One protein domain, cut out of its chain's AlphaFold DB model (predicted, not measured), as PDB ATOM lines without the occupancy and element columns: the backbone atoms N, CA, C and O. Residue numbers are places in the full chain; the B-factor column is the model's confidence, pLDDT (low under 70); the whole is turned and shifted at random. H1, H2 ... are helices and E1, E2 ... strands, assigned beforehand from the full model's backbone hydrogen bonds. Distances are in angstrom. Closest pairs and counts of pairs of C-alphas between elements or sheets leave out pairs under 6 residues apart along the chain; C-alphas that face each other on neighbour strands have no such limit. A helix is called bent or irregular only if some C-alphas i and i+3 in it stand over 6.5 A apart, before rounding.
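Overview. This is residues 178 to 241 of the 266 residues of an uncharacterized protein of Chromera velia CCMP2878 (UniProt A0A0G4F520). A small two-stranded hairpin, E1 and E2, with the short helix H1 leading into it and H4 near it, forms a loose head at one end, and a wide open loop of chain with H2 and H3 makes the long arm at the other end. The loop leaves after E2, passes H2, turns through residues 205 to 211, which stick out free, and comes back through H3 to residues 220 to 221, which pair with E2. The printed part has 64 residues, with four named helices and two named strands in the order H1, E1, E2, H2, H3, H4; the sheet, order E1 - E2, is antiparallel, and the class is mixed, helices and strands. The whole is loose, with a radius of gyration of the C-alphas of 14.1 A, and elongated, spanning 41 by 22 by 21 A.

Arrangement. H1, residues 179 to 184, is joined by a tight link to E1, residues 185 to 188. E1 and E2, residues 191 to 194, are a hairpin of antiparallel neighbours at 149 degrees; N 186 and O 193 are within hydrogen-bond range at 2.8 A, as are N 193 and O 186 at 2.8 A. Residues 193 to 194 of E2 also form a short antiparallel pairing with residues 220 to 221. The closest C-alphas of H1 and E2 are those of Arg 184 and Arg 194, 5.9 A apart. H2, residues 201 to 204, and H3, residues 209 to 217, are close but not clearly touching, and their closest C-alphas, those of Leu 204 and Lys 212, are 7.8 A apart. H4, residues 224 to 233, is near E2, with 7 pairs of C-alphas within 10 A. H1 and H4 are close but not clearly touching, with a shallow tilt of 31 degrees, opposite ways; their closest C-alphas, those of Met 181 and Val 230, are 7.4 A apart. H3 and H4 are apart. Every O i to N i+4 pair is within hydrogen-bond range in H3, against 1 of 2 in H1 and 4 of 6 in H4; H2 is too short for such a pair.

Along the chain. H1 begins at C-alpha 179, at (322.294, 215.730, 393.408). E1 is 9.5 A long and E2 10.0 A. H3 begins at C-alpha 209, at (327.729, 242.459, 411.712), and is 11.8 A long. H4 is 15.4 A long and ends at C-alpha 233, at (330.562, 211.927, 392.869); it is only just irregular, with C-alphas 225 and 228 7.0 A apart.

Size, cuts and confidence. The two C-alphas farthest apart, those of Gly 206 and Arg 236, are 41.2 A apart. The printed part has no cut, and no link between its named elements is long. The mean pLDDT of the printed part is 77.1; residues 197 to 207, 211, 213, 215 to 217 and 238 to 241 are under 70.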
ATOM      1  N   ASN A 178     325.721 212.943 391.892       89.81
ATOM      2  CA  ASN A 178     325.116 213.115 393.206       89.81
ATOM      3  C   ASN A 178     324.434 214.494 393.304       89.81
ATOM      4  O   ASN A 178     325.097 215.534 393.364       89.81
ATOM      5  N   SER A 179     323.100 214.505 393.345       87.12
ATOM      6  CA  SER A 179     322.294 215.730 393.408       87.12
ATOM      7  C   SER A 179     322.592 216.571 394.652       87.12
ATOM      8  O   SER A 179     322.648 217.798 394.569       87.12
ATOM      9  N   ARG A 180     322.885 215.936 395.795       89.44
ATOM     10  CA  ARG A 180     323.233 216.639 397.042       89.44
ATOM     11  C   ARG A 180     324.539 217.416 396.913       89.44
ATOM     12  O   ARG A 180     324.681 218.464 397.541       89.44
ATOM     13  N   MET A 181     325.477 216.912 396.115       88.06
ATOM     14  CA  MET A 181     326.743 217.593 395.850       88.06
ATOM     15  C   MET A 181     326.524 218.800 394.930       88.06
ATOM     16  O   MET A 181     327.051 219.871 395.208       88.06
ATOM     17  N   LEU A 182     325.666 218.678 393.913       86.56
ATOM     18  CA  LEU A 182     325.344 219.782 392.997       86.56
ATOM     19  C   LEU A 182     324.674 220.980 393.690       86.56
ATOM     20  O   LEU A 182     324.900 222.116 393.294       86.56
ATOM     21  N   VAL A 183     323.887 220.746 394.742       86.44
ATOM     22  CA  VAL A 183     323.266 221.830 395.530       86.44
ATOM     23  C   VAL A 183     324.284 222.543 396.430       86.44
ATOM     24  O   VAL A 183     324.114 223.710 396.775       86.44
ATOM     25  N   ARG A 184     325.352 221.850 396.839       86.69
ATOM     26  CA  ARG A 184     326.357 222.371 397.781       86.69
ATOM     27  C   ARG A 184     327.588 222.946 397.101       86.69
ATOM     28  O   ARG A 184     328.336 223.668 397.753       86.69
ATOM     29  N   PHE A 185     327.827 222.615 395.841       87.81
ATOM     30  CA  PHE A 185     329.027 223.014 395.124       87.81
ATOM     31  C   PHE A 185     328.676 223.712 393.821       87.81
ATOM     32  O   PHE A 185     327.849 223.250 393.041       87.81
ATOM     33  N   ARG A 186     329.353 224.830 393.577       85.62
ATOM     34  CA  ARG A 186     329.294 225.585 392.335       85.62
ATOM     35  C   ARG A 186     330.625 225.439 391.622       85.62
ATOM     36  O   ARG A 186     331.663 225.852 392.124       85.62
ATOM     37  N   PHE A 187     330.587 224.871 390.430       84.12
ATOM     38  CA  PHE A 187     331.754 224.763 389.569       84.12
ATOM     39  C   PHE A 187     331.952 226.091 388.841       84.12
ATOM     40  O   PHE A 187     331.022 226.619 388.225       84.12
ATOM     41  N   THR A 188     333.151 226.644 388.938       80.94
ATOM     42  CA  THR A 188     333.544 227.921 388.331       80.94
ATOM     43  C   THR A 188     334.791 227.729 387.478       80.94
ATOM     44  O   THR A 188     335.437 226.689 387.572       80.94
ATOM     45  N   ARG A 189     335.154 228.731 386.663       75.50
ATOM     46  CA  ARG A 189     336.405 228.717 385.880       75.50
ATOM     47  C   ARG A 189     337.636 228.450 386.752       75.50
ATOM     48  O   ARG A 189     338.552 227.774 386.317       75.50
ATOM     49  N   TRP A 190     337.624 228.961 387.979       77.81
ATOM     50  CA  TRP A 190     338.750 228.913 388.912       77.81
ATOM     51  C   TRP A 190     338.765 227.662 389.796       77.81
ATOM     52  O   TRP A 190     339.651 227.506 390.626       77.81
ATOM     53  N   GLY A 191     337.761 226.791 389.669       82.56
ATOM     54  CA  GLY A 191     337.632 225.589 390.485       82.56
ATOM     55  C   GLY A 191     336.264 225.456 391.145       82.56
ATOM     56  O   GLY A 191     335.260 226.024 390.699       82.56
ATOM     57  N   ILE A 192     336.208 224.658 392.207       86.75
ATOM     58  CA  ILE A 192     334.957 224.268 392.863       86.75
ATOM     59  C   ILE A 192     334.733 225.158 394.082       86.75
ATOM     60  O   ILE A 192     335.506 225.135 395.035       86.75
ATOM     61  N   GLN A 193     333.660 225.940 394.065       88.44
ATOM     62  CA  GLN A 193     333.229 226.761 395.191       88.44
ATOM     63  C   GLN A 193     332.204 226.010 396.033       88.44
ATOM     64  O   GLN A 193     331.268 225.408 395.508       88.44
ATOM     65  N   ARG A 194     332.325 226.094 397.355       87.94
ATOM     66  CA  ARG A 194     331.308 225.590 398.277       87.94
ATOM     67  C   ARG A 194     330.213 226.640 398.446       87.94
ATOM     68  O   ARG A 194     330.445 227.715 399.002       87.94
ATOM     69  N   LEU A 195     329.009 226.309 397.991       82.81
ATOM     70  CA  LEU A 195     327.804 227.067 398.283       82.81
ATOM     71  C   LEU A 195     327.502 226.922 399.770       82.81
ATOM     72  O   LEU A 195     327.397 225.820 400.320       82.81
ATOM     73  N   ARG A 196     327.393 228.058 400.447       73.94
ATOM     74  CA  ARG A 196     326.947 228.067 401.835       73.94
ATOM     75  C   ARG A 196     325.464 227.759 401.830       73.94
ATOM     76  O   ARG A 196     324.719 228.329 401.039       73.94
ATOM     77  N   ARG A 197     325.036 226.853 402.711       65.81
ATOM     78  CA  ARG A 197     323.609 226.726 403.007       65.81
ATOM     79  C   ARG A 197     323.131 228.105 403.445       65.81
ATOM     80  O   ARG A 197     323.826 228.731 404.246       65.81
ATOM     81  N   PHE A 198     322.003 228.557 402.899       56.47
ATOM     82  CA  PHE A 198     321.289 229.732 403.389       56.47
ATOM     83  C   PHE A 198     321.331 229.690 404.915       56.47
ATOM     84  O   PHE A 198     320.900 228.712 405.527       56.47
ATOM     85  N   HIS A 199     322.047 230.646 405.503       58.84
ATOM     86  CA  HIS A 199     322.327 230.602 406.925       58.84
ATOM     87  C   HIS A 199     321.009 230.852 407.644       58.84
ATOM     88  O   HIS A 199     320.422 231.918 407.480       58.84
ATOM     89  N   ASP A 200     320.565 229.868 408.427       56.56
ATOM     90  CA  ASP A 200     319.482 230.035 409.389       56.56
ATOM     91  C   ASP A 200     319.708 231.341 410.150       56.56
ATOM     92  O   ASP A 200     320.729 231.503 410.831       56.56
ATOM     93  N   SER A 201     318.770 232.279 410.034       58.19
ATOM     94  CA  SER A 201     318.843 233.604 410.664       58.19
ATOM     95  C   SER A 201     319.087 233.513 412.177       58.19
ATOM     96  O   SER A 201     319.694 234.406 412.767       58.19
ATOM     97  N   ARG A 202     318.705 232.388 412.797       62.84
ATOM     98  CA  ARG A 202     318.950 232.066 414.211       62.84
ATOM     99  C   ARG A 202     320.431 231.885 414.548       62.84
ATOM    100  O   ARG A 202     320.874 232.425 415.550       62.84
ATOM    101  N   LYS A 203     321.222 231.216 413.698       60.09
ATOM    102  CA  LYS A 203     322.669 230.980 413.929       60.09
ATOM    103  C   LYS A 203     323.526 232.228 413.721       60.09
ATOM    104  O   LYS A 203     324.721 232.231 413.991       60.09
ATOM    105  N   LEU A 204     322.913 233.278 413.186       60.72
ATOM    106  CA  LEU A 204     323.511 234.589 413.028       60.72
ATOM    107  C   LEU A 204     323.172 235.505 414.215       60.72
ATOM    108  O   LEU A 204     323.819 236.540 414.352       60.72
ATOM    109  N   ARG A 205     322.222 235.173 415.098       62.28
ATOM    110  CA  ARG A 205     322.008 235.954 416.329       62.28
ATOM    111  C   ARG A 205     323.247 235.782 417.219       62.28
ATOM    112  O   ARG A 205     323.586 234.666 417.576       62.28
ATOM    113  N   GLY A 206     323.978 236.870 417.468       66.69
ATOM    114  CA  GLY A 206     325.201 236.872 418.289       66.69
ATOM    115  C   GLY A 206     326.526 237.056 417.539       66.69
ATOM    116  O   GLY A 206     327.517 237.426 418.155       66.69
ATOM    117  N   VAL A 207     326.579 236.894 416.209       69.44
ATOM    118  CA  VAL A 207     327.804 237.228 415.451       69.44
ATOM    119  C   VAL A 207     327.793 238.717 415.090       69.44
ATOM    120  O   VAL A 207     326.791 239.229 414.576       69.44
ATOM    121  N   SER A 208     328.907 239.418 415.315       72.81
ATOM    122  CA  SER A 208     329.030 240.835 414.958       72.81
ATOM    123  C   SER A 208     328.772 241.055 413.460       72.81
ATOM    124  O   SER A 208     329.179 240.254 412.608       72.81
ATOM    125  N   GLY A 209     328.083 242.147 413.108       74.38
ATOM    126  CA  GLY A 209     327.729 242.459 411.712       74.38
ATOM    127  C   GLY A 209     328.948 242.500 410.781       74.38
ATOM    128  O   GLY A 209     328.889 242.047 409.634       74.38
ATOM    129  N   ARG A 210     330.099 242.934 411.306       74.75
ATOM    130  CA  ARG A 210     331.378 242.984 410.586       74.75
ATOM    131  C   ARG A 210     331.953 241.593 410.306       74.75
ATOM    132  O   ARG A 210     332.356 241.323 409.172       74.75
ATOM    133  N   ALA A 211     331.953 240.697 411.296       68.88
ATOM    134  CA  ALA A 211     332.424 239.321 411.127       68.88
ATOM    135  C   ALA A 211     331.512 238.528 410.181       68.88
ATOM    136  O   ALA A 211     332.007 237.776 409.338       68.88
ATOM    137  N   LYS A 212     330.195 238.764 410.244       70.69
ATOM    138  CA  LYS A 212     329.233 238.247 409.262       70.69
ATOM    139  C   LYS A 212     329.590 238.707 407.858       70.69
ATOM    140  O   LYS A 212     329.835 237.864 407.007       70.69
ATOM    141  N   LYS A 213     329.691 240.016 407.612       69.69
ATOM    142  CA  LYS A 213     329.955 240.560 406.269       69.69
ATOM    143  C   LYS A 213     331.275 240.043 405.689       69.69
ATOM    144  O   LYS A 213     331.288 239.526 404.575       69.69
ATOM    145  N   ARG A 214     332.370 240.092 406.458       70.50
ATOM    146  CA  ARG A 214     333.700 239.646 406.001       70.50
ATOM    147  C   ARG A 214     333.736 238.150 405.700       70.50
ATOM    148  O   ARG A 214     334.272 237.748 404.669       70.50
ATOM    149  N   ASN A 215     333.174 237.330 406.585       67.12
ATOM    150  CA  ASN A 215     333.217 235.889 406.400       67.12
ATOM    151  C   ASN A 215     332.187 235.423 405.381       67.12
ATOM    152  O   ASN A 215     332.502 234.489 404.664       67.12
ATOM    153  N   LEU A 216     330.990 236.008 405.294       69.81
ATOM    154  CA  LEU A 216     329.905 235.578 404.396       69.81
ATOM    155  C   LEU A 216     330.101 236.037 402.950       69.81
ATOM    156  O   LEU A 216     329.719 235.297 402.050       69.81
ATOM    157  N   ALA A 217     330.725 237.195 402.722       68.25
ATOM    158  CA  ALA A 217     330.905 237.738 401.375       68.25
ATOM    159  C   ALA A 217     331.948 236.980 400.538       68.25
ATOM    160  O   ALA A 217     331.893 237.008 399.312       68.25
ATOM    161  N   LYS A 218     332.910 236.298 401.178       78.12
ATOM    162  CA  LYS A 218     334.014 235.649 400.462       78.12
ATOM    163  C   LYS A 218     333.643 234.228 400.004       78.12
ATOM    164  O   LYS A 218     333.278 233.394 400.853       78.12
ATOM    165  N   PRO A 219     333.772 233.914 398.698       79.12
ATOM    166  CA  PRO A 219     333.618 232.550 398.210       79.12
ATOM    167  C   PRO A 219     334.696 231.659 398.838       79.12
ATOM    168  O   PRO A 219     335.859 232.046 398.930       79.12
ATOM    169  N   LYS A 220     334.300 230.468 399.296       85.00
ATOM    170  CA  LYS A 220     335.232 229.453 399.800       85.00
ATOM    171  C   LYS A 220     335.403 228.388 398.731       85.00
ATOM    172  O   LYS A 220     334.432 227.716 398.379       85.00
ATOM    173  N   TYR A 221     336.618 228.264 398.220       88.12
ATOM    174  CA  TYR A 221     336.977 227.194 397.305       88.12
ATOM    175  C   TYR A 221     337.229 225.900 398.074       88.12
ATOM    176  O   TYR A 221     337.497 225.910 399.278       88.12
ATOM    177  N   LEU A 222     337.055 224.789 397.374       88.12
ATOM    178  CA  LEU A 222     337.356 223.465 397.881       88.12
ATOM    179  C   LEU A 222     338.873 223.311 398.063       88.12
ATOM    180  O   LEU A 222     339.639 223.810 397.239       88.12
ATOM    181  N   HIS A 223     339.294 222.610 399.112       88.75
ATOM    182  CA  HIS A 223     340.700 222.261 399.284       88.75
ATOM    183  C   HIS A 223     341.113 221.180 398.271       88.75
ATOM    184  O   HIS A 223     340.277 220.393 397.821       88.75
ATOM    185  N   VAL A 224     342.405 221.114 397.935       86.12
ATOM    186  CA  VAL A 224     342.950 220.159 396.949       86.12
ATOM    187  C   VAL A 224     342.643 218.709 397.343       86.12
ATOM    188  O   VAL A 224     342.250 217.907 396.501       86.12
ATOM    189  N   VAL A 225     342.720 218.403 398.641       90.00
ATOM    190  CA  VAL A 225     342.447 217.068 399.210       90.00
ATOM    191  C   VAL A 225     341.004 216.604 398.970       90.00
ATOM    192  O   VAL A 225     340.762 215.426 398.728       90.00
ATOM    193  N   ASP A 226     340.038 217.523 398.973       88.25
ATOM    194  CA  ASP A 226     338.617 217.190 398.807       88.25
ATOM    195  C   ASP A 226     338.216 217.045 397.326       88.25
ATOM    196  O   ASP A 226     337.148 216.517 396.994       88.25
ATOM    197  N   TYR A 227     339.052 217.537 396.411       86.25
ATOM    198  CA  TYR A 227     338.792 217.546 394.975       86.25
ATOM    199  C   TYR A 227     338.496 216.159 394.374       86.25
ATOM    200  O   TYR A 227     337.487 216.036 393.663       86.25
ATOM    201  N   PRO A 228     339.285 215.096 394.648       88.19
ATOM    202  CA  PRO A 228     339.004 213.761 394.117       88.19
ATOM    203  C   PRO A 228     337.641 213.220 394.563       88.19
ATOM    204  O   PRO A 228     336.935 212.609 393.758       88.19
ATOM    205  N   ILE A 229     337.219 213.513 395.797       91.06
ATOM    206  CA  ILE A 229     335.925 213.079 396.344       91.06
ATOM    207  C   ILE A 229     334.781 213.719 395.550       91.06
ATOM    208  O   ILE A 229     333.856 213.042 395.088       91.06
ATOM    209  N   VAL A 230     334.858 215.033 395.322       87.69
ATOM    210  CA  VAL A 230     333.836 215.753 394.547       87.69
ATOM    211  C   VAL A 230     333.813 215.281 393.092       87.69
ATOM    212  O   VAL A 230     332.731 215.045 392.543       87.69
ATOM    213  N   LYS A 231     334.985 215.084 392.479       86.56
ATOM    214  CA  LYS A 231     335.116 214.589 391.101       86.56
ATOM    215  C   LYS A 231     334.513 213.191 390.943       86.56
ATOM    216  O   LYS A 231     333.812 212.935 389.963       86.56
ATOM    217  N   HIS A 232     334.715 212.311 391.923       87.75
ATOM    218  CA  HIS A 232     334.161 210.958 391.905       87.75
ATOM    219  C   HIS A 232     332.627 210.956 391.945       87.75
ATOM    220  O   HIS A 232     331.993 210.184 391.224       87.75
ATOM    221  N   HIS A 233     332.021 211.835 392.745       89.38
ATOM    222  CA  HIS A 233     330.562 211.927 392.869       89.38
ATOM    223  C   HIS A 233     329.881 212.716 391.745       89.38
ATOM    224  O   HIS A 233     328.664 212.599 391.560       89.38
ATOM    225  N   ILE A 234     330.633 213.529 391.005       87.00
ATOM    226  CA  ILE A 234     330.103 214.383 389.942       87.00
ATOM    227  C   ILE A 234     330.896 214.185 388.639       87.00
ATOM    228  O   ILE A 234     331.404 215.124 388.029       87.00
ATOM    229  N   ARG A 235     330.955 212.933 388.175       79.25
ATOM    230  CA  ARG A 235     331.767 212.518 387.015       79.25
ATOM    231  C   ARG A 235     331.415 213.232 385.711       79.25
ATOM    232  O   ARG A 235     332.285 213.464 384.880       79.25
ATOM    233  N   ARG A 236     330.134 213.556 385.497       74.75
ATOM    234  CA  ARG A 236     329.657 214.133 384.224       74.75
ATOM    235  C   ARG A 236     329.689 215.655 384.190       74.75
ATOM    236  O   ARG A 236     329.372 216.247 383.160       74.75
ATOM    237  N   TYR A 237     329.993 216.303 385.307       73.69
ATOM    238  CA  TYR A 237     329.969 217.754 385.362       73.69
ATOM    239  C   TYR A 237     331.319 218.287 384.910       73.69
ATOM    240  O   TYR A 237     332.272 218.375 385.676       73.69
ATOM    241  N   ARG A 238     331.401 218.619 383.623       66.12
ATOM    242  CA  ARG A 238     332.538 219.360 383.086       66.12
ATOM    243  C   ARG A 238     332.486 220.788 383.613       66.12
ATOM    244  O   ARG A 238     331.398 221.368 383.699       66.12
ATOM    245  N   PHE A 239     333.647 221.358 383.930       64.56
ATOM    246  CA  PHE A 239     333.771 222.793 384.151       64.56
ATOM    247  C   PHE A 239     333.299 223.481 382.883       64.56
ATOM    248  O   PHE A 239     333.981 223.504 381.863       64.56
ATOM    249  N   ARG A 240     332.067 223.983 382.913       55.34
ATOM    250  CA  ARG A 240     331.602 224.821 381.829       55.34
ATOM    251  C   ARG A 240     332.372 226.121 382.002       55.34
ATOM    252  O   ARG A 240     332.028 226.908 382.885       55.34
ATOM    253  N   LEU A 241     333.382 226.341 381.163       54.31
ATOM    254  CA  LEU A 241     333.883 227.668 380.812       54.31
ATOM    255  C   LEU A 241     332.729 228.431 380.142       54.31
ATOM    256  O   LEU A 241     332.743 228.739 378.957       54.31
TER     257      LEU A 241